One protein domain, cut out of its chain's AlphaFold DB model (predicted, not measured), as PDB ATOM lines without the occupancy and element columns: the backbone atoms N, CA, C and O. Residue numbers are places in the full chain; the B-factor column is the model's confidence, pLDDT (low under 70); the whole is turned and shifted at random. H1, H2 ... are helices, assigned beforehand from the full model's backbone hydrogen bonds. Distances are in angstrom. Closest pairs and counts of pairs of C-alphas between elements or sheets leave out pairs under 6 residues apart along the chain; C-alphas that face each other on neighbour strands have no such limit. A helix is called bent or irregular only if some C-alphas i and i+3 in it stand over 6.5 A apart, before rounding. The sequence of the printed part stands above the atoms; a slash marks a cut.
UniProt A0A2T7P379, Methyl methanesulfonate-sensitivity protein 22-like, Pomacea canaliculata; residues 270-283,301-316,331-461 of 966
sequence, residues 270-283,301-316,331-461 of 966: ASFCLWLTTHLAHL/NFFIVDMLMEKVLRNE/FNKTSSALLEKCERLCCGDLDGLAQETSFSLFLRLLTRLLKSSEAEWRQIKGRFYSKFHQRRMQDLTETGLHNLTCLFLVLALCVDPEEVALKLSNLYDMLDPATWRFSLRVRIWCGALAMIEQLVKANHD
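This is residues 270 to 283, 301 to 316 and 331 to 461 of the 966 residues of the protein "Methyl methanesulfonate-sensitivity protein 22-like" of Pomacea canaliculata (UniProt A0A2T7P379). Helix H7 runs through the middle of an all-helix domain and makes a triangular up-and-down bundle with H8 and H9, while H4 runs beside H7 on another side. H3 crosses H7 and H9 at one side, one end of H2 packs on H7 with residues 312 to 314, H5 follows H4 round a corner and runs near H2, and H1 packs on H4 at one far end of the domain. The printed part has 161 residues with nine named helices, H1 to H9 in chain order, and no named strand. It is compact, with a radius of gyration of the C-alphas of 15.5 A, and spans 46 by 33 by 33 A.

Find C-alpha 270 at (134.089, 124.615, 120.419); from there H1 runs to residue 283, 20.1 A away. Beyond the first cut, H2 holds residues 303 to 314, and beyond the second, H3 holds residues 335 to 346. H4 takes residues 358 to 372 over 21.3 A. H5, residues 374 to 386, is irregular: C-alphas 379 and 382 are 7.1 A apart. H6 is residues 390 to 394. H7 begins at C-alpha 398, (116.586, 108.386, 139.755), and reaches residue 414 over 24.6 A. H8 takes residues 417 to 428, and H9, residues 438 to 457, ends at (119.641, 135.351, 139.855) after 28.5 A.

Start at H7, the hub, which touches five helices. Look at C-alphas 412 and 420, 5.7 A apart: here H7 and H8 come closest in a helical hairpin, at a shallow tilt of 16 degrees. H9 runs the same way as H7 at 5 degrees, closest at Thr 405 and Gly 447, 5.8 A between C-alphas. H8 and H9 form another hairpin. H4 touches H7 at a shallow tilt of 20 degrees, C-alphas 371 and 414 being closest at 6.1 A. H3 touches H7 at a steep tilt of 60 degrees, C-alphas 342 and 410 lying 5.7 A apart. H2 touches H7 with residues 312 to 314 alone, closest at C-alphas 313 and 400, 5.3 A. H1 touches H4 with residues 270 to 274 alone, C-alphas 270 and 369 being 5.5 A apart. H4 and H5 only just touch, with 3 pairs of C-alphas within 8 A, and only at the corner. H6 only just touches H8, C-alphas 393 and 427 being closest at 7.1 A. Every O i to N i+4 pair is within hydrogen-bond range in H2, H3, H4, H6, H7, H8 and H9; H1 has 8 of 10 and H5 7 of 9.

The farthest C-alphas, Phe 272 and Ala 434, are 46.8 A apart. Residues 284 to 300 and 317 to 330 are not printed, with gaps of 11.0 A and 18.7 A. H3 to H4 is a long link of 11 residues. Mean pLDDT of the printed part is 73.0; 57 residues are under 70, among them 270 to 283 and 301 to 316.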
ATOM      1  N   ALA A 270     135.447 125.155 120.465       37.91
ATOM      2  CA  ALA A 270     134.089 124.615 120.419       37.91
ATOM      3  C   ALA A 270     133.572 124.455 118.980       37.91
ATOM      4  O   ALA A 270     132.976 123.424 118.676       37.91
ATOM      5  N   SER A 271     133.857 125.396 118.073       37.88
ATOM      6  CA  SER A 271     133.517 125.260 116.653       37.88
ATOM      7  C   SER A 271     134.403 124.236 115.941       37.88
ATOM      8  O   SER A 271     133.931 123.583 115.018       37.88
ATOM      9  N   PHE A 272     135.631 123.986 116.414       40.72
ATOM     10  CA  PHE A 272     136.457 122.869 115.933       40.72
ATOM     11  C   PHE A 272     135.975 121.513 116.476       40.72
ATOM     12  O   PHE A 272     135.927 120.536 115.734       40.72
ATOM     13  N   CYS A 273     135.528 121.443 117.736       40.09
ATOM     14  CA  CYS A 273     134.843 120.259 118.272       40.09
ATOM     15  C   CYS A 273     133.531 119.983 117.528       40.09
ATOM     16  O   CYS A 273     133.207 118.821 117.276       40.09
ATOM     17  N   LEU A 274     132.793 121.034 117.155       40.03
ATOM     18  CA  LEU A 274     131.613 120.944 116.305       40.03
ATOM     19  C   LEU A 274     132.005 120.483 114.899       40.03
ATOM     20  O   LEU A 274     131.381 119.573 114.383       40.03
ATOM     21  N   TRP A 275     133.079 121.005 114.305       47.12
ATOM     22  CA  TRP A 275     133.614 120.536 113.022       47.12
ATOM     23  C   TRP A 275     133.973 119.039 113.067       47.12
ATOM     24  O   TRP A 275     133.481 118.268 112.249       47.12
ATOM     25  N   LEU A 276     134.700 118.588 114.094       43.50
ATOM     26  CA  LEU A 276     135.006 117.173 114.334       43.50
ATOM     27  C   LEU A 276     133.741 116.327 114.529       43.50
ATOM     28  O   LEU A 276     133.613 115.279 113.913       43.50
ATOM     29  N   THR A 277     132.778 116.758 115.344       43.03
ATOM     30  CA  THR A 277     131.535 115.989 115.565       43.03
ATOM     31  C   THR A 277     130.603 115.991 114.354       43.03
ATOM     32  O   THR A 277     129.951 114.984 114.099       43.03
ATOM     33  N   THR A 278     130.565 117.067 113.569       37.28
ATOM     34  CA  THR A 278     129.782 117.165 112.327       37.28
ATOM     35  C   THR A 278     130.398 116.344 111.191       37.28
ATOM     36  O   THR A 278     129.674 115.663 110.474       37.28
ATOM     37  N   HIS A 279     131.729 116.297 111.078       40.91
ATOM     38  CA  HIS A 279     132.418 115.561 110.011       40.91
ATOM     39  C   HIS A 279     132.698 114.088 110.372       40.91
ATOM     40  O   HIS A 279     132.700 113.236 109.486       40.91
ATOM     41  N   LEU A 280     132.826 113.737 111.660       41.25
ATOM     42  CA  LEU A 280     132.899 112.341 112.130       41.25
ATOM     43  C   LEU A 280     131.516 111.677 112.281       41.25
ATOM     44  O   LEU A 280     131.445 110.459 112.432       41.25
ATOM     45  N   ALA A 281     130.401 112.422 112.218       38.56
ATOM     46  CA  ALA A 281     129.048 111.847 112.233       38.56
ATOM     47  C   ALA A 281     128.806 110.883 111.055       38.56
ATOM     48  O   ALA A 281     128.096 109.885 111.208       38.56
ATOM     49  N   HIS A 282     129.471 111.122 109.920       40.22
ATOM     50  CA  HIS A 282     129.490 110.219 108.769       40.22
ATOM     51  C   HIS A 282     130.133 108.857 109.066       40.22
ATOM     52  O   HIS A 282     129.921 107.929 108.307       40.22
ATOM     53  N   LEU A 283     130.856 108.664 110.173       38.22
ATOM     54  CA  LEU A 283     131.398 107.346 110.540       38.22
ATOM     55  C   LEU A 283     130.335 106.402 111.121       38.22
ATOM     56  O   LEU A 283     130.558 105.203 111.241       38.22
ATOM     57  N   ASN A 301     124.086 115.872 111.138       39.19
ATOM     58  CA  ASN A 301     124.966 116.147 112.315       39.19
ATOM     59  C   ASN A 301     124.445 115.778 113.736       39.19
ATOM     60  O   ASN A 301     125.047 116.078 114.761       39.19
ATOM     61  N   PHE A 302     123.289 115.139 113.813       50.88
ATOM     62  CA  PHE A 302     122.404 114.966 114.944       50.88
ATOM     63  C   PHE A 302     122.331 113.517 115.445       50.88
ATOM     64  O   PHE A 302     121.709 113.280 116.475       50.88
ATOM     65  N   PHE A 303     122.982 112.555 114.777       44.41
ATOM     66  CA  PHE A 303     123.095 111.184 115.296       44.41
ATOM     67  C   PHE A 303     123.886 111.137 116.610       44.41
ATOM     68  O   PHE A 303     123.565 110.352 117.493       44.41
ATOM     69  N   ILE A 304     124.876 112.016 116.790       43.66
ATOM     70  CA  ILE A 304     125.647 112.115 118.037       43.66
ATOM     71  C   ILE A 304     124.772 112.651 119.173       43.66
ATOM     72  O   ILE A 304     124.798 112.088 120.261       43.66
ATOM     73  N   VAL A 305     123.937 113.666 118.921       46.28
ATOM     74  CA  VAL A 305     122.944 114.145 119.900       46.28
ATOM     75  C   VAL A 305     121.946 113.034 120.230       46.28
ATOM     76  O   VAL A 305     121.678 112.797 121.400       46.28
ATOM     77  N   ASP A 306     121.454 112.290 119.240       48.62
ATOM     78  CA  ASP A 306     120.522 111.178 119.460       48.62
ATOM     79  C   ASP A 306     121.141 110.014 120.241       48.62
ATOM     80  O   ASP A 306     120.548 109.549 121.213       48.62
ATOM     81  N   MET A 307     122.348 109.586 119.872       47.91
ATOM     82  CA  MET A 307     123.095 108.527 120.548       47.91
ATOM     83  C   MET A 307     123.486 108.943 121.973       47.91
ATOM     84  O   MET A 307     123.408 108.132 122.896       47.91
ATOM     85  N   LEU A 308     123.917 110.192 122.175       48.38
ATOM     86  CA  LEU A 308     124.295 110.700 123.493       48.38
ATOM     87  C   LEU A 308     123.067 110.895 124.377       48.38
ATOM     88  O   LEU A 308     123.109 110.476 125.524       48.38
ATOM     89  N   MET A 309     121.955 111.420 123.859       53.66
ATOM     90  CA  MET A 309     120.700 111.530 124.610       53.66
ATOM     91  C   MET A 309     120.140 110.150 124.963       53.66
ATOM     92  O   MET A 309     119.726 109.938 126.095       53.66
ATOM     93  N   GLU A 310     120.189 109.168 124.060       51.78
ATOM     94  CA  GLU A 310     119.781 107.792 124.374       51.78
ATOM     95  C   GLU A 310     120.659 107.165 125.478       51.78
ATOM     96  O   GLU A 310     120.149 106.474 126.363       51.78
ATOM     97  N   LYS A 311     121.963 107.468 125.491       48.28
ATOM     98  CA  LYS A 311     122.917 106.986 126.507       48.28
ATOM     99  C   LYS A 311     122.838 107.739 127.845       48.28
ATOM    100  O   LYS A 311     122.948 107.102 128.890       48.28
ATOM    101  N   VAL A 312     122.575 109.051 127.832       47.94
ATOM    102  CA  VAL A 312     122.297 109.894 129.018       47.94
ATOM    103  C   VAL A 312     121.045 109.414 129.754       47.94
ATOM    104  O   VAL A 312     120.988 109.480 130.981       47.94
ATOM    105  N   LEU A 313     120.063 108.889 129.014       49.72
ATOM    106  CA  LEU A 313     118.782 108.431 129.553       49.72
ATOM    107  C   LEU A 313     118.792 106.982 130.055       49.72
ATOM    108  O   LEU A 313     118.008 106.660 130.946       49.72
ATOM    109  N   ARG A 314     119.659 106.106 129.522       46.31
ATOM    110  CA  ARG A 314     119.668 104.666 129.860       46.31
ATOM    111  C   ARG A 314     120.708 104.226 130.889       46.31
ATOM    112  O   ARG A 314     120.558 103.147 131.445       46.31
ATOM    113  N   ASN A 315     121.732 105.031 131.171       48.62
ATOM    114  CA  ASN A 315     122.786 104.718 132.149       48.62
ATOM    115  C   ASN A 315     123.435 103.319 131.988       48.62
ATOM    116  O   ASN A 315     123.931 102.738 132.952       48.62
ATOM    117  N   GLU A 316     123.461 102.760 130.777       37.28
ATOM    118  CA  GLU A 316     124.183 101.516 130.515       37.28
ATOM    119  C   GLU A 316     125.651 101.848 130.190       37.28
ATOM    120  O   GLU A 316     125.994 102.234 129.075       37.28
ATOM    121  N   PHE A 331     124.825 112.493 144.922       57.22
ATOM    122  CA  PHE A 331     123.591 113.245 145.007       57.22
ATOM    123  C   PHE A 331     123.724 114.488 145.886       57.22
ATOM    124  O   PHE A 331     123.843 114.386 147.105       57.22
ATOM    125  N   ASN A 332     123.602 115.668 145.269       56.34
ATOM    126  CA  ASN A 332     123.522 116.932 145.999       56.34
ATOM    127  C   ASN A 332     122.353 116.905 146.995       56.34
ATOM    128  O   ASN A 332     121.225 116.542 146.639       56.34
ATOM    129  N   LYS A 333     122.651 117.262 148.250       68.88
ATOM    130  CA  LYS A 333     121.682 117.282 149.356       68.88
ATOM    131  C   LYS A 333     120.794 118.533 149.338       68.88
ATOM    132  O   LYS A 333     119.689 118.474 149.864       68.88
ATOM    133  N   THR A 334     121.249 119.626 148.723       83.81
ATOM    134  CA  THR A 334     120.549 120.921 148.667       83.81
ATOM    135  C   THR A 334     120.418 121.426 147.226       83.81
ATOM    136  O   THR A 334     121.206 121.038 146.356       83.81
ATOM    137  N   SER A 335     119.425 122.284 146.969       89.56
ATOM    138  CA  SER A 335     119.184 122.903 145.654       89.56
ATOM    139  C   SER A 335     120.336 123.808 145.218       89.56
ATOM    140  O   SER A 335     120.787 123.710 144.081       89.56
ATOM    141  N   SER A 336     120.890 124.608 146.127       87.88
ATOM    142  CA  SER A 336     121.985 125.530 145.799       87.88
ATOM    143  C   SER A 336     123.279 124.797 145.458       87.88
ATOM    144  O   SER A 336     123.956 125.180 144.515       87.88
ATOM    145  N   ALA A 337     123.581 123.669 146.114       88.00
ATOM    146  CA  ALA A 337     124.722 122.829 145.728       88.00
ATOM    147  C   ALA A 337     124.540 122.205 144.331       88.00
ATOM    148  O   ALA A 337     125.511 121.934 143.622       88.00
ATOM    149  N   LEU A 338     123.291 121.956 143.919       88.81
ATOM    150  CA  LEU A 338     122.976 121.526 142.559       88.81
ATOM    151  C   LEU A 338     123.184 122.641 141.543       88.81
ATOM    152  O   LEU A 338     123.809 122.383 140.513       88.81
ATOM    153  N   LEU A 339     122.718 123.849 141.846       90.88
ATOM    154  CA  LEU A 339     122.938 125.005 140.989       90.88
ATOM    155  C   LEU A 339     124.432 125.336 140.874       90.88
ATOM    156  O   LEU A 339     124.938 125.419 139.762       90.88
ATOM    157  N   GLU A 340     125.157 125.400 141.991       88.75
ATOM    158  CA  GLU A 340     126.594 125.693 142.028       88.75
ATOM    159  C   GLU A 340     127.404 124.660 141.229       88.75
ATOM    160  O   GLU A 340     128.310 125.008 140.472       88.75
ATOM    161  N   LYS A 341     127.050 123.369 141.321       86.25
ATOM    162  CA  LYS A 341     127.652 122.326 140.475       86.25
ATOM    163  C   LYS A 341     127.459 122.639 138.987       86.25
ATOM    164  O   LYS A 341     128.407 122.507 138.218       86.25
ATOM    165  N   CYS A 342     126.255 123.028 138.575       88.12
ATOM    166  CA  CYS A 342     125.965 123.389 137.187       88.12
ATOM    167  C   CYS A 342     126.673 124.687 136.764       88.12
ATOM    168  O   CYS A 342     127.205 124.740 135.660       88.12
ATOM    169  N   GLU A 343     126.761 125.690 137.640       88.50
ATOM    170  CA  GLU A 343     127.521 126.926 137.410       88.50
ATOM    171  C   GLU A 343     129.007 126.625 137.174       88.50
ATOM    172  O   GLU A 343     129.574 127.088 136.185       88.50
ATOM    173  N   ARG A 344     129.620 125.758 137.993       83.62
ATOM    174  CA  ARG A 344     131.015 125.317 137.803       83.62
ATOM    175  C   ARG A 344     131.235 124.617 136.461       83.62
ATOM    176  O   ARG A 344     132.247 124.863 135.818       83.62
ATOM    177  N   LEU A 345     130.285 123.796 135.996       75.69
ATOM    178  CA  LEU A 345     130.352 123.176 134.659       75.69
ATOM    179  C   LEU A 345     130.275 124.212 133.526       75.69
ATOM    180  O   LEU A 345     130.736 123.957 132.412       75.69
ATOM    181  N   CYS A 346     129.683 125.374 133.796       76.88
ATOM    182  CA  CYS A 346     129.604 126.483 132.858       76.88
ATOM    183  C   CYS A 346     130.841 127.398 132.895       76.88
ATOM    184  O   CYS A 346     131.021 128.193 131.962       76.88
ATOM    185  N   CYS A 347     131.676 127.297 133.932       67.38
ATOM    186  CA  CYS A 347     132.919 128.046 134.106       67.38
ATOM    187  C   CYS A 347     134.109 127.327 133.443       67.38
ATOM    188  O   CYS A 347     134.125 126.108 133.281       67.38
ATOM    189  N   GLY A 348     135.107 128.092 132.995       52.81
ATOM    190  CA  GLY A 348     136.244 127.584 132.216       52.81
ATOM    191  C   GLY A 348     137.288 126.781 133.002       52.81
ATOM    192  O   GLY A 348     138.226 126.295 132.372       52.81
ATOM    193  N   ASP A 349     137.134 126.634 134.321       50.91
ATOM    194  CA  ASP A 349     138.152 126.053 135.202       50.91
ATOM    195  C   ASP A 349     138.420 124.575 134.894       50.91
ATOM    196  O   ASP A 349     137.515 123.735 134.863       50.91
ATOM    197  N   LEU A 350     139.694 124.261 134.648       50.19
ATOM    198  CA  LEU A 350     140.185 122.932 134.266       50.19
ATOM    199  C   LEU A 350     140.585 122.063 135.472       50.19
ATOM    200  O   LEU A 350     140.987 120.909 135.300       50.19
ATOM    201  N   ASP A 351     140.457 122.587 136.688       43.97
ATOM    202  CA  ASP A 351     140.812 121.859 137.899       43.97
ATOM    203  C   ASP A 351     139.853 120.678 138.126       43.97
ATOM    204  O   ASP A 351     138.630 120.820 138.128       43.97
ATOM    205  N   GLY A 352     140.415 119.474 138.299       49.41
ATOM    206  CA  GLY A 352     139.659 118.266 138.652       49.41
ATOM    207  C   GLY A 352     139.124 117.416 137.489       49.41
ATOM    208  O   GLY A 352     138.406 116.449 137.744       49.41
ATOM    209  N   LEU A 353     139.508 117.689 136.232       49.09
ATOM    210  CA  LEU A 353     139.049 116.939 135.043       49.09
ATOM    211  C   LEU A 353     139.200 115.407 135.140       49.09
ATOM    212  O   LEU A 353     138.405 114.666 134.565       49.09
ATOM    213  N   ALA A 354     140.204 114.922 135.876       41.00
ATOM    214  CA  ALA A 354     140.462 113.494 136.062       41.00
ATOM    215  C   ALA A 354     139.405 112.769 136.923       41.00
ATOM    216  O   ALA A 354     139.354 111.541 136.906       41.00
ATOM    217  N   GLN A 355     138.579 113.505 137.674       48.88
ATOM    218  CA  GLN A 355     137.554 112.958 138.574       48.88
ATOM    219  C   GLN A 355     136.127 113.102 138.019       48.88
ATOM    220  O   GLN A 355     135.166 112.654 138.646       48.88
ATOM    221  N   GLU A 356     135.956 113.719 136.847       56.31
ATOM    222  CA  GLU A 356     134.636 113.989 136.290       56.31
ATOM    223  C   GLU A 356     134.030 112.802 135.535       56.31
ATOM    224  O   GLU A 356     134.693 112.068 134.803       56.31
ATOM    225  N   THR A 357     132.711 112.648 135.660       62.81
ATOM    226  CA  THR A 357     131.967 111.676 134.856       62.81
ATOM    227  C   THR A 357     131.908 112.123 133.398       62.81
ATOM    228  O   THR A 357     131.915 113.314 133.086       62.81
ATOM    229  N   SER A 358     131.746 111.177 132.475       59.66
ATOM    230  CA  SER A 358     131.592 111.522 131.058       59.66
ATOM    231  C   SER A 358     130.351 112.372 130.767       59.66
ATOM    232  O   SER A 358     130.343 113.121 129.795       59.66
ATOM    233  N   PHE A 359     129.322 112.300 131.618       68.12
ATOM    234  CA  PHE A 359     128.171 113.196 131.537       68.12
ATOM    235  C   PHE A 359     128.535 114.638 131.925       68.12
ATOM    236  O   PHE A 359     128.136 115.571 131.235       68.12
ATOM    237  N   SER A 360     129.347 114.828 132.969       70.31
ATOM    238  CA  SER A 360     129.864 116.149 133.356       70.31
ATOM    239  C   SER A 360     130.702 116.780 132.237       70.31
ATOM    240  O   SER A 360     130.476 117.933 131.874       70.31
ATOM    241  N   LEU A 361     131.595 115.997 131.621       65.75
ATOM    242  CA  LEU A 361     132.395 116.446 130.474       65.75
ATOM    243  C   LEU A 361     131.514 116.830 129.275       65.75
ATOM    244  O   LEU A 361     131.771 117.836 128.613       65.75
ATOM    245  N   PHE A 362     130.449 116.064 129.015       70.94
ATOM    246  CA  PHE A 362     129.462 116.402 127.990       70.94
ATOM    247  C   PHE A 362     128.781 117.747 128.272       70.94
ATOM    248  O   PHE A 362     128.706 118.578 127.369       70.94
ATOM    249  N   LEU A 363     128.325 117.988 129.505       74.75
ATOM    250  CA  LEU A 363     127.697 119.259 129.870       74.75
ATOM    251  C   LEU A 363     128.657 120.441 129.683       74.75
ATOM    252  O   LEU A 363     128.248 121.450 129.120       74.75
ATOM    253  N   ARG A 364     129.940 120.299 130.043       72.94
ATOM    254  CA  ARG A 364     130.967 121.333 129.797       72.94
ATOM    255  C   ARG A 364     131.125 121.657 128.307       72.94
ATOM    256  O   ARG A 364     131.198 122.827 127.928       72.94
ATOM    257  N   LEU A 365     131.181 120.634 127.450       66.94
ATOM    258  CA  LEU A 365     131.267 120.817 125.995       66.94
ATOM    259  C   LEU A 365     130.009 121.490 125.439       66.94
ATOM    260  O   LEU A 365     130.115 122.413 124.630       66.94
ATOM    261  N   LEU A 366     128.833 121.062 125.906       73.31
ATOM    262  CA  LEU A 366     127.556 121.654 125.527       73.31
ATOM    263  C   LEU A 366     127.495 123.137 125.916       73.31
ATOM    264  O   LEU A 366     127.128 123.957 125.082       73.31
ATOM    265  N   THR A 367     127.923 123.502 127.125       76.06
ATOM    266  CA  THR A 367     127.999 124.904 127.557       76.06
ATOM    267  C   THR A 367     128.887 125.730 126.633       76.06
ATOM    268  O   THR A 367     128.487 126.807 126.195       76.06
ATOM    269  N   ARG A 368     130.090 125.238 126.303       69.00
ATOM    270  CA  ARG A 368     131.008 125.951 125.397       69.00
ATOM    271  C   ARG A 368     130.392 126.165 124.016       69.00
ATOM    272  O   ARG A 368     130.557 127.239 123.450       69.00
ATOM    273  N   LEU A 369     129.660 125.174 123.508       69.06
ATOM    274  CA  LEU A 369     128.940 125.280 122.244       69.06
ATOM    275  C   LEU A 369     127.838 126.346 122.314       69.06
ATOM    276  O   LEU A 369     127.812 127.252 121.485       69.06
ATOM    277  N   LEU A 370     126.967 126.272 123.320       74.12
ATOM    278  CA  LEU A 370     125.826 127.183 123.459       74.12
ATOM    279  C   LEU A 370     126.257 128.632 123.715       74.12
ATOM    280  O   LEU A 370     125.625 129.551 123.207       74.12
ATOM    281  N   LYS A 371     127.364 128.842 124.440       71.56
ATOM    282  CA  LYS A 371     127.960 130.173 124.636       71.56
ATOM    283  C   LYS A 371     128.632 130.727 123.376       71.56
ATOM    284  O   LYS A 371     128.831 131.934 123.293       71.56
ATOM    285  N   SER A 372     129.020 129.870 122.427       65.12
ATOM    286  CA  SER A 372     129.762 130.292 121.233       65.12
ATOM    287  C   SER A 372     128.878 130.861 120.125       65.12
ATOM    288  O   SER A 372     129.335 131.761 119.423       65.12
ATOM    289  N   SER A 373     127.626 130.400 119.979       64.38
ATOM    290  CA  SER A 373     126.665 131.021 119.064       64.38
ATOM    291  C   SER A 373     125.208 130.592 119.323       64.38
ATOM    292  O   SER A 373     124.888 129.442 119.634       64.38
ATOM    293  N   GLU A 374     124.299 131.561 119.186       69.00
ATOM    294  CA  GLU A 374     122.854 131.409 119.417       69.00
ATOM    295  C   GLU A 374     122.160 130.607 118.296       69.00
ATOM    296  O   GLU A 374     121.102 129.998 118.499       69.00
ATOM    297  N   ALA A 375     122.748 130.576 117.095       66.38
ATOM    298  CA  ALA A 375     122.199 129.854 115.947       66.38
ATOM    299  C   ALA A 375     122.143 128.334 116.196       66.38
ATOM    300  O   ALA A 375     121.188 127.663 115.800       66.38
ATOM    301  N   GLU A 376     123.130 127.806 116.911       66.69
ATOM    302  CA  GLU A 376     123.304 126.407 117.273       66.69
ATOM    303  C   GLU A 376     122.215 125.989 118.258       66.69
ATOM    304  O   GLU A 376     121.601 124.934 118.084       66.69
ATOM    305  N   TRP A 377     121.883 126.847 119.231       79.00
ATOM    306  CA  TRP A 377     120.746 126.605 120.117       79.00
ATOM    307  C   TRP A 377     119.443 126.485 119.327       79.00
ATOM    308  O   TRP A 377     118.720 125.498 119.482       79.00
ATOM    309  N   ARG A 378     119.154 127.431 118.425       73.81
ATOM    310  CA  ARG A 378     117.916 127.413 117.621       73.81
ATOM    311  C   ARG A 378     117.787 126.138 116.780       73.81
ATOM    312  O   ARG A 378     116.686 125.604 116.651       73.81
ATOM    313  N   GLN A 379     118.896 125.615 116.253       70.12
ATOM    314  CA  GLN A 379     118.911 124.373 115.470       70.12
ATOM    315  C   GLN A 379     118.687 123.113 116.323       70.12
ATOM    316  O   GLN A 379     118.075 122.141 115.863       70.12
ATOM    317  N   ILE A 380     119.192 123.114 117.556       70.44
ATOM    318  CA  ILE A 380     119.252 121.934 118.422       70.44
ATOM    319  C   ILE A 380     118.036 121.848 119.372       70.44
ATOM    320  O   ILE A 380     117.551 120.751 119.666       70.44
ATOM    321  N   LYS A 381     117.472 122.990 119.777       78.12
ATOM    322  CA  LYS A 381     116.354 123.151 120.723       78.12
ATOM    323  C   LYS A 381     115.163 122.223 120.470       78.12
ATOM    324  O   LYS A 381     114.795 121.425 121.331       78.12
ATOM    325  N   GLY A 382     114.565 122.283 119.275       72.69
ATOM    326  CA  GLY A 382     113.373 121.484 118.943       72.69
ATOM    327  C   GLY A 382     113.626 119.972 119.004       72.69
ATOM    328  O   GLY A 382     112.730 119.182 119.315       72.69
ATOM    329  N   ARG A 383     114.875 119.560 118.770       71.62
ATOM    330  CA  ARG A 383     115.298 118.158 118.828       71.62
ATOM    331  C   ARG A 383     115.541 117.709 120.262       71.62
ATOM    332  O   ARG A 383     115.097 116.627 120.616       71.62
ATOM    333  N   PHE A 384     116.139 118.546 121.108       74.50
ATOM    334  CA  PHE A 384     116.250 118.251 122.540       74.50
ATOM    335  C   PHE A 384     114.871 118.084 123.180       74.50
ATOM    336  O   PHE A 384     114.602 117.077 123.832       74.50
ATOM    337  N   TYR A 385     113.960 119.027 122.942       83.19
ATOM    338  CA  TYR A 385     112.645 119.027 123.584       83.19
ATOM    339  C   TYR A 385     111.724 117.895 123.120       83.19
ATOM    340  O   TYR A 385     110.913 117.422 123.916       83.19
ATOM    341  N   SER A 386     111.839 117.444 121.868       78.94
ATOM    342  CA  SER A 386     111.015 116.349 121.330       78.94
ATOM    343  C   SER A 386     111.448 114.958 121.807       78.94
ATOM    344  O   SER A 386     110.667 114.011 121.721       78.94
ATOM    345  N   LYS A 387     112.660 114.813 122.361       78.44
ATOM    346  CA  LYS A 387     113.156 113.528 122.886       78.44
ATOM    347  C   LYS A 387     112.574 113.154 124.243       78.44
ATOM    348  O   LYS A 387     112.696 111.991 124.627       78.44
ATOM    349  N   PHE A 388     111.926 114.089 124.929       82.19
ATOM    350  CA  PHE A 388     111.296 113.890 126.231       82.19
ATOM    351  C   PHE A 388     109.774 113.853 126.085       82.19
ATOM    352  O   PHE A 388     109.092 114.869 126.192       82.19
ATOM    353  N   HIS A 389     109.243 112.665 125.798       82.62
ATOM    354  CA  HIS A 389     107.805 112.398 125.784       82.62
ATOM    355  C   HIS A 389     107.383 111.637 127.047       82.62
ATOM    356  O   HIS A 389     108.217 111.006 127.694       82.62
ATOM    357  N   GLN A 390     106.082 111.618 127.353       85.31
ATOM    358  CA  GLN A 390     105.531 111.070 128.599       85.31
ATOM    359  C   GLN A 390     106.089 109.689 128.976       85.31
ATOM    360  O   GLN A 390     106.650 109.530 130.053       85.31
ATOM    361  N   ARG A 391     106.035 108.713 128.058       82.12
ATOM    362  CA  ARG A 391     106.587 107.368 128.302       82.12
ATOM    363  C   ARG A 391     108.076 107.381 128.678       82.12
ATOM    364  O   ARG A 391     108.470 106.707 129.613       82.12
ATOM    365  N   ARG A 392     108.897 108.196 128.007       79.31
ATOM    366  CA  ARG A 392     110.329 108.312 128.326       79.31
ATOM    367  C   ARG A 392     110.566 108.968 129.674       79.31
ATOM    368  O   ARG A 392     111.472 108.542 130.369       79.31
ATOM    369  N   MET A 393     109.776 109.981 130.026       85.12
ATOM    370  CA  MET A 393     109.857 110.608 131.346       85.12
ATOM    371  C   MET A 393     109.538 109.597 132.450       85.12
ATOM    372  O   MET A 393     110.248 109.545 133.447       85.12
ATOM    373  N   GLN A 394     108.524 108.756 132.242       83.38
ATOM    374  CA  GLN A 394     108.125 107.708 133.186       83.38
ATOM    375  C   GLN A 394     109.148 106.563 133.296       83.38
ATOM    376  O   GLN A 394     109.282 105.979 134.367       83.38
ATOM    377  N   ASP A 395     109.902 106.283 132.227       80.69
ATOM    378  CA  ASP A 395     110.954 105.255 132.202       80.69
ATOM    379  C   ASP A 395     112.291 105.727 132.833       80.69
ATOM    380  O   ASP A 395     113.245 104.948 132.920       80.69
ATOM    381  N   LEU A 396     112.404 106.993 133.267       77.69
ATOM    382  CA  LEU A 396     113.640 107.523 133.852       77.69
ATOM    383  C   LEU A 396     113.945 106.907 135.225       77.69
ATOM    384  O   LEU A 396     113.121 106.898 136.137       77.69
ATOM    385  N   THR A 397     115.199 106.489 135.410       79.75
ATOM    386  CA  THR A 397     115.737 106.149 136.736       79.75
ATOM    387  C   THR A 397     115.985 107.409 137.572       79.75
ATOM    388  O   THR A 397     116.064 108.515 137.039       79.75
ATOM    389  N   GLU A 398     116.213 107.259 138.880       78.50
ATOM    390  CA  GLU A 398     116.586 108.386 139.755       78.50
ATOM    391  C   GLU A 398     117.841 109.130 139.267       78.50
ATOM    392  O   GLU A 398     117.922 110.355 139.354       78.50
ATOM    393  N   THR A 399     118.812 108.393 138.715       78.12
ATOM    394  CA  THR A 399     120.020 108.979 138.117       78.12
ATOM    395  C   THR A 399     119.704 109.668 136.791       78.12
ATOM    396  O   THR A 399     120.200 110.763 136.540       78.12
ATOM    397  N   GLY A 400     118.839 109.073 135.964       79.38
ATOM    398  CA  GLY A 400     118.371 109.684 134.719       79.38
ATOM    399  C   GLY A 400     117.637 111.005 134.962       79.38
ATOM    400  O   GLY A 400     117.900 111.985 134.271       79.38
ATOM    401  N   LEU A 401     116.794 111.066 135.997       84.25
ATOM    402  CA  LEU A 401     116.108 112.289 136.408       84.25
ATOM    403  C   LEU A 401     117.091 113.345 136.930       84.25
ATOM    404  O   LEU A 401     116.991 114.504 136.549       84.25
ATOM    405  N   HIS A 402     118.082 112.959 137.739       84.50
ATOM    406  CA  HIS A 402     119.136 113.883 138.177       84.50
ATOM    407  C   HIS A 402     119.937 114.461 136.999       84.50
ATOM    408  O   HIS A 402     120.202 115.663 136.961       84.50
ATOM    409  N   ASN A 403     120.304 113.622 136.029       83.94
ATOM    410  CA  ASN A 403     121.026 114.050 134.832       83.94
ATOM    411  C   ASN A 403     120.166 114.973 133.961       83.94
ATOM    412  O   ASN A 403     120.662 115.990 133.482       83.94
ATOM    413  N   LEU A 404     118.874 114.666 133.809       87.75
ATOM    414  CA  LEU A 404     117.906 115.547 133.156       87.75
ATOM    415  C   LEU A 404     117.875 116.922 133.835       87.75
ATOM    416  O   LEU A 404     118.033 117.935 133.161       87.75
ATOM    417  N   THR A 405     117.723 116.971 135.158       90.62
ATOM    418  CA  THR A 405     117.717 118.232 135.908       90.62
ATOM    419  C   THR A 405     119.020 119.012 135.710       90.62
ATOM    420  O   THR A 405     118.963 120.200 135.406       90.62
ATOM    421  N   CYS A 406     120.188 118.362 135.813       87.69
ATOM    422  CA  CYS A 406     121.486 119.005 135.566       87.69
ATOM    423  C   CYS A 406     121.592 119.579 134.146       87.69
ATOM    424  O   CYS A 406     122.094 120.685 133.969       87.69
ATOM    425  N   LEU A 407     121.115 118.838 133.139       87.50
ATOM    426  CA  LEU A 407     121.094 119.290 131.751       87.50
ATOM    427  C   LEU A 407     120.248 120.556 131.602       87.50
ATOM    428  O   LEU A 407     120.725 121.532 131.034       87.50
ATOM    429  N   PHE A 408     119.018 120.561 132.117       91.88
ATOM    430  CA  PHE A 408     118.129 121.720 131.996       91.88
ATOM    431  C   PHE A 408     118.618 122.930 132.804       91.88
ATOM    432  O   PHE A 408     118.483 124.050 132.327       91.88
ATOM    433  N   LEU A 409     119.268 122.727 133.954       92.12
ATOM    434  CA  LEU A 409     119.949 123.809 134.679       92.12
ATOM    435  C   LEU A 409     121.097 124.410 133.856       92.12
ATOM    436  O   LEU A 409     121.205 125.627 133.750       92.12
ATOM    437  N   VAL A 410     121.924 123.575 133.216       89.25
ATOM    438  CA  VAL A 410     122.992 124.046 132.315       89.25
ATOM    439  C   VAL A 410     122.420 124.789 131.106       89.25
ATOM    440  O   VAL A 410     122.950 125.830 130.728       89.25
ATOM    441  N   LEU A 411     121.316 124.308 130.524       89.31
ATOM    442  CA  LEU A 411     120.624 125.015 129.443       89.31
ATOM    443  C   LEU A 411     120.118 126.390 129.904       89.31
ATOM    444  O   LEU A 411     120.332 127.370 129.196       89.31
ATOM    445  N   ALA A 412     119.524 126.478 131.097       91.62
ATOM    446  CA  ALA A 412     119.049 127.736 131.673       91.62
ATOM    447  C   ALA A 412     120.190 128.711 132.025       91.62
ATOM    448  O   ALA A 412     119.990 129.918 132.013       91.62
ATOM    449  N   LEU A 413     121.392 128.202 132.311       90.31
ATOM    450  CA  LEU A 413     122.595 129.017 132.522       90.31
ATOM    451  C   LEU A 413     123.211 129.545 131.217       90.31
ATOM    452  O   LEU A 413     124.005 130.483 131.255       90.31
ATOM    453  N   CYS A 414     122.917 128.916 130.076       85.19
ATOM    454  CA  CYS A 414     123.549 129.240 128.795       85.19
ATOM    455  C   CYS A 414     122.632 129.983 127.821       85.19
ATOM    456  O   CYS A 414     123.139 130.655 126.927       85.19
ATOM    457  N   VAL A 415     121.316 129.812 127.940       86.88
ATOM    458  CA  VAL A 415     120.328 130.345 126.994       86.88
ATOM    459  C   VAL A 415     119.173 131.021 127.752       86.88
ATOM    460  O   VAL A 415     119.390 131.520 128.847       86.88
ATOM    461  N   ASP A 416     117.964 131.068 127.182       87.69
ATOM    462  CA  ASP A 416     116.765 131.653 127.788       87.69
ATOM    463  C   ASP A 416     116.312 130.827 129.013       87.69
ATOM    464  O   ASP A 416     115.836 129.694 128.848       87.69
ATOM    465  N   PRO A 417     116.464 131.355 130.244       89.88
ATOM    466  CA  PRO A 417     116.165 130.606 131.453       89.88
ATOM    467  C   PRO A 417     114.659 130.402 131.652       89.88
ATOM    468  O   PRO A 417     114.267 129.352 132.160       89.88
ATOM    469  N   GLU A 418     113.811 131.344 131.234       90.38
ATOM    470  CA  GLU A 418     112.359 131.292 131.443       90.38
ATOM    471  C   GLU A 418     111.731 130.184 130.595       90.38
ATOM    472  O   GLU A 418     110.986 129.331 131.095       90.38
ATOM    473  N   GLU A 419     112.115 130.121 129.318       90.81
ATOM    474  CA  GLU A 419     111.631 129.082 128.417       90.81
ATOM    475  C   GLU A 419     112.063 127.681 128.877       90.81
ATOM    476  O   GLU A 419     111.265 126.732 128.904       90.81
ATOM    477  N   VAL A 420     113.339 127.537 129.246       92.12
ATOM    478  CA  VAL A 420     113.903 126.264 129.712       92.12
ATOM    479  C   VAL A 420     113.235 125.831 131.018       92.12
ATOM    480  O   VAL A 420     112.919 124.647 131.182       92.12
ATOM    481  N   ALA A 421     112.960 126.770 131.924       92.88
ATOM    482  CA  ALA A 421     112.302 126.502 133.193       92.88
ATOM    483  C   ALA A 421     110.851 126.045 133.020       92.88
ATOM    484  O   ALA A 421     110.452 125.031 133.608       92.88
ATOM    485  N   LEU A 422     110.082 126.711 132.153       92.06
ATOM    486  CA  LEU A 422     108.727 126.281 131.807       92.06
ATOM    487  C   LEU A 422     108.743 124.883 131.179       92.06
ATOM    488  O   LEU A 422     107.920 124.025 131.513       92.06
ATOM    489  N   LYS A 423     109.710 124.614 130.292       91.88
ATOM    490  CA  LYS A 423     109.838 123.297 129.673       91.88
ATOM    491  C   LYS A 423     110.166 122.217 130.699       91.88
ATOM    492  O   LYS A 423     109.516 121.173 130.660       91.88
ATOM    493  N   LEU A 424     111.110 122.449 131.613       92.19
ATOM    494  CA  LEU A 424     111.433 121.491 132.674       92.19
ATOM    495  C   LEU A 424     110.227 121.241 133.589       92.19
ATOM    496  O   LEU A 424     109.949 120.091 133.920       92.19
ATOM    497  N   SER A 425     109.474 122.292 133.931       92.31
ATOM    498  CA  SER A 425     108.224 122.176 134.693       92.31
ATOM    499  C   SER A 425     107.242 121.215 134.024       92.31
ATOM    500  O   SER A 425     106.781 120.260 134.642       92.31
ATOM    501  N   ASN A 426     106.997 121.411 132.725       92.19
ATOM    502  CA  ASN A 426     106.105 120.557 131.944       92.19
ATOM    503  C   ASN A 426     106.610 119.112 131.852       92.19
ATOM    504  O   ASN A 426     105.806 118.194 131.727       92.19
ATOM    505  N   LEU A 427     107.929 118.887 131.884       91.06
ATOM    506  CA  LEU A 427     108.495 117.539 131.930       91.06
ATOM    507  C   LEU A 427     108.247 116.867 133.282       91.06
ATOM    508  O   LEU A 427     107.896 115.689 133.304       91.06
ATOM    509  N   TYR A 428     108.376 117.591 134.395       91.38
ATOM    510  CA  TYR A 428     108.018 117.055 135.711       91.38
ATOM    511  C   TYR A 428     106.530 116.708 135.811       91.38
ATOM    512  O   TYR A 428     106.205 115.661 136.366       91.38
ATOM    513  N   ASP A 429     105.642 117.500 135.200       89.69
ATOM    514  CA  ASP A 429     104.199 117.216 135.168       89.69
ATOM    515  C   ASP A 429     103.852 115.907 134.423       89.69
ATOM    516  O   ASP A 429     102.782 115.338 134.630       89.69
ATOM    517  N   MET A 430     104.742 115.391 133.562       89.44
ATOM    518  CA  MET A 430     104.541 114.099 132.880       89.44
ATOM    519  C   MET A 430     104.750 112.885 133.803       89.44
ATOM    520  O   MET A 430     104.408 111.758 133.420       89.44
ATOM    521  N   LEU A 431     105.335 113.091 134.987       86.38
ATOM    522  CA  LEU A 431     105.582 112.056 135.989       86.38
ATOM    523  C   LEU A 431     104.345 111.898 136.881       86.38
ATOM    524  O   LEU A 431     103.890 112.866 137.477       86.38
ATOM    525  N   ASP A 432     103.834 110.675 137.036       75.88
ATOM    526  CA  ASP A 432     102.620 110.418 137.823       75.88
ATOM    527  C   ASP A 432     102.870 110.569 139.341       75.88
ATOM    528  O   ASP A 432     103.601 109.739 139.903       75.88
ATOM    529  N   PRO A 433     102.232 111.539 140.034       70.69
ATOM    530  CA  PRO A 433     102.384 111.759 141.475       70.69
ATOM    531  C   PRO A 433     102.092 110.534 142.352       70.69
ATOM    532  O   PRO A 433     102.660 110.412 143.445       70.69
ATOM    533  N   ALA A 434     101.237 109.615 141.885       63.06
ATOM    534  CA  ALA A 434     100.889 108.386 142.599       63.06
ATOM    535  C   ALA A 434     102.042 107.367 142.634       63.06
ATOM    536  O   ALA A 434     102.104 106.524 143.527       63.06
ATOM    537  N   THR A 435     102.984 107.466 141.692       63.34
ATOM    538  CA  THR A 435     104.145 106.563 141.573       63.34
ATOM    539  C   THR A 435     105.418 107.121 142.212       63.34
ATOM    540  O   THR A 435     106.449 106.444 142.257       63.34
ATOM    541  N   TRP A 436     105.370 108.356 142.719       73.25
ATOM    542  CA  TRP A 436     106.541 109.047 143.247       73.25
ATOM    543  C   TRP A 436     107.047 108.404 144.541       73.25
ATOM    544  O   TRP A 436     106.517 108.668 145.622       73.25
ATOM    545  N   ARG A 437     108.143 107.642 144.444       77.88
ATOM    546  CA  ARG A 437     108.987 107.310 145.601       77.88
ATOM    547  C   ARG A 437     109.560 108.583 146.221       77.88
ATOM    548  O   ARG A 437     109.789 109.568 145.518       77.88
ATOM    549  N   PHE A 438     109.844 108.549 147.520       81.38
ATOM    550  CA  PHE A 438     110.425 109.676 148.250       81.38
ATOM    551  C   PHE A 438     111.676 110.261 147.576       81.38
ATOM    552  O   PHE A 438     111.763 111.470 147.359       81.38
ATOM    553  N   SER A 439     112.599 109.399 147.152       81.19
ATOM    554  CA  SER A 439     113.822 109.758 146.428       81.19
ATOM    555  C   SER A 439     113.561 110.566 145.151       81.19
ATOM    556  O   SER A 439     114.271 111.534 144.882       81.19
ATOM    557  N   LEU A 440     112.522 110.227 144.381       83.38
ATOM    558  CA  LEU A 440     112.129 110.976 143.184       83.38
ATOM    559  C   LEU A 440     111.565 112.354 143.546       83.38
ATOM    560  O   LEU A 440     111.946 113.345 142.926       83.38
ATOM    561  N   ARG A 441     110.727 112.443 144.591       86.62
ATOM    562  CA  ARG A 441     110.177 113.726 145.077       86.62
ATOM    563  C   ARG A 441     111.283 114.689 145.483       86.62
ATOM    564  O   ARG A 441     111.273 115.844 145.069       86.62
ATOM    565  N   VAL A 442     112.267 114.177 146.220       87.00
ATOM    566  CA  VAL A 442     113.477 114.904 146.624       87.00
ATOM    567  C   VAL A 442     114.198 115.493 145.409       87.00
ATOM    568  O   VAL A 442     114.601 116.653 145.438       87.00
ATOM    569  N   ARG A 443     114.338 114.735 144.314       86.75
ATOM    570  CA  ARG A 443     115.009 115.212 143.091       86.75
ATOM    571  C   ARG A 443     114.214 116.285 142.365       86.75
ATOM    572  O   ARG A 443     114.804 117.283 141.964       86.75
ATOM    573  N   ILE A 444     112.907 116.088 142.225       89.44
ATOM    574  CA  ILE A 444     112.022 117.056 141.568       89.44
ATOM    575  C   ILE A 444     112.041 118.378 142.337       89.44
ATOM    576  O   ILE A 444     112.264 119.422 141.734       89.44
ATOM    577  N   TRP A 445     111.879 118.339 143.664       92.44
ATOM    578  CA  TRP A 445     111.875 119.541 144.503       92.44
ATOM    579  C   TRP A 445     113.228 120.246 144.489       92.44
ATOM    580  O   TRP A 445     113.281 121.452 144.270       92.44
ATOM    581  N   CYS A 446     114.321 119.497 144.644       92.00
ATOM    582  CA  CYS A 446     115.676 120.039 144.571       92.00
ATOM    583  C   CYS A 446     115.942 120.720 143.218       92.00
ATOM    584  O   CYS A 446     116.438 121.844 143.178       92.00
ATOM    585  N   GLY A 447     115.546 120.082 142.112       92.56
ATOM    586  CA  GLY A 447     115.675 120.640 140.769       92.56
ATOM    587  C   GLY A 447     114.797 121.863 140.518       92.56
ATOM    588  O   GLY A 447     115.266 122.836 139.940       92.56
ATOM    589  N   ALA A 448     113.538 121.832 140.956       94.25
ATOM    590  CA  ALA A 448     112.617 122.955 140.817       94.25
ATOM    591  C   ALA A 448     113.092 124.178 141.616       94.25
ATOM    592  O   ALA A 448     113.120 125.277 141.074       94.25
ATOM    593  N   LEU A 449     113.535 123.987 142.865       95.44
ATOM    594  CA  LEU A 449     114.079 125.063 143.700       95.44
ATOM    595  C   LEU A 449     115.377 125.636 143.117       95.44
ATOM    596  O   LEU A 449     115.531 126.850 143.091       95.44
ATOM    597  N   ALA A 450     116.270 124.794 142.584       95.19
ATOM    598  CA  ALA A 450     117.491 125.251 141.912       95.19
ATOM    599  C   ALA A 450     117.190 126.063 140.638       95.19
ATOM    600  O   ALA A 450     117.847 127.066 140.373       95.19
ATOM    601  N   MET A 451     116.177 125.663 139.860       95.56
ATOM    602  CA  MET A 451     115.730 126.432 138.694       95.56
ATOM    603  C   MET A 451     115.120 127.776 139.091       95.56
ATOM    604  O   MET A 451     115.390 128.775 138.435       95.56
ATOM    605  N   ILE A 452     114.311 127.814 140.155       95.38
ATOM    606  CA  ILE A 452     113.764 129.072 140.681       95.38
ATOM    607  C   ILE A 452     114.903 129.981 141.152       95.38
ATOM    608  O   ILE A 452     114.910 131.159 140.813       95.38
ATOM    609  N   GLU A 453     115.884 129.442 141.881       94.31
ATOM    610  CA  GLU A 453     117.068 130.191 142.316       94.31
ATOM    611  C   GLU A 453     117.809 130.801 141.112       94.31
ATOM    612  O   GLU A 453     118.144 131.985 141.133       94.31
ATOM    613  N   GLN A 454     117.973 130.045 140.021       93.94
ATOM    614  CA  GLN A 454     118.562 130.553 138.778       93.94
ATOM    615  C   GLN A 454     117.721 131.657 138.117       93.94
ATOM    616  O   GLN A 454     118.280 132.646 137.644       93.94
ATOM    617  N   LEU A 455     116.391 131.518 138.081       92.38
ATOM    618  CA  LEU A 455     115.500 132.552 137.540       92.38
ATOM    619  C   LEU A 455     115.584 133.851 138.347       92.38
ATOM    620  O   LEU A 455     115.648 134.926 137.753       92.38
ATOM    621  N   VAL A 456     115.660 133.751 139.680       92.44
ATOM    622  CA  VAL A 456     115.864 134.910 140.561       92.44
ATOM    623  C   VAL A 456     117.213 135.574 140.293       92.44
ATOM    624  O   VAL A 456     117.249 136.787 140.100       92.44
ATOM    625  N   LYS A 457     118.311 134.807 140.202       90.56
ATOM    626  CA  LYS A 457     119.641 135.351 139.855       90.56
ATOM    627  C   LYS A 457     119.641 136.055 138.492       90.56
ATOM    628  O   LYS A 457     120.333 137.054 138.316       90.56
ATOM    629  N   ALA A 458     118.858 135.549 137.541       88.38
ATOM    630  CA  ALA A 458     118.695 136.137 136.216       88.38
ATOM    631  C   ALA A 458     117.629 137.254 136.152       88.38
ATOM    632  O   ALA A 458     117.399 137.783 135.068       88.38
ATOM    633  N   ASN A 459     116.969 137.608 137.263       87.31
ATOM    634  CA  ASN A 459     115.889 138.602 137.346       87.31
ATOM    635  C   ASN A 459     114.692 138.330 136.399       87.31
ATOM    636  O   ASN A 459     114.153 139.256 135.792       87.31
ATOM    637  N   HIS A 460     114.296 137.061 136.255       90.38
ATOM    638  CA  HIS A 460     113.123 136.622 135.480       90.38
ATOM    639  C   HIS A 460     111.919 136.307 136.388       90.38
ATOM    640  O   HIS A 460     112.070 136.150 137.601       90.38
ATOM    641  N   ASP A 461     110.717 136.194 135.806       89.62
ATOM    642  CA  ASP A 461     109.506 135.837 136.556       89.62
ATOM    643  C   ASP A 461     109.578 134.401 137.105       89.62
ATOM    644  O   ASP A 461     109.940 133.448 136.413       89.62
TER     645      ASP A 461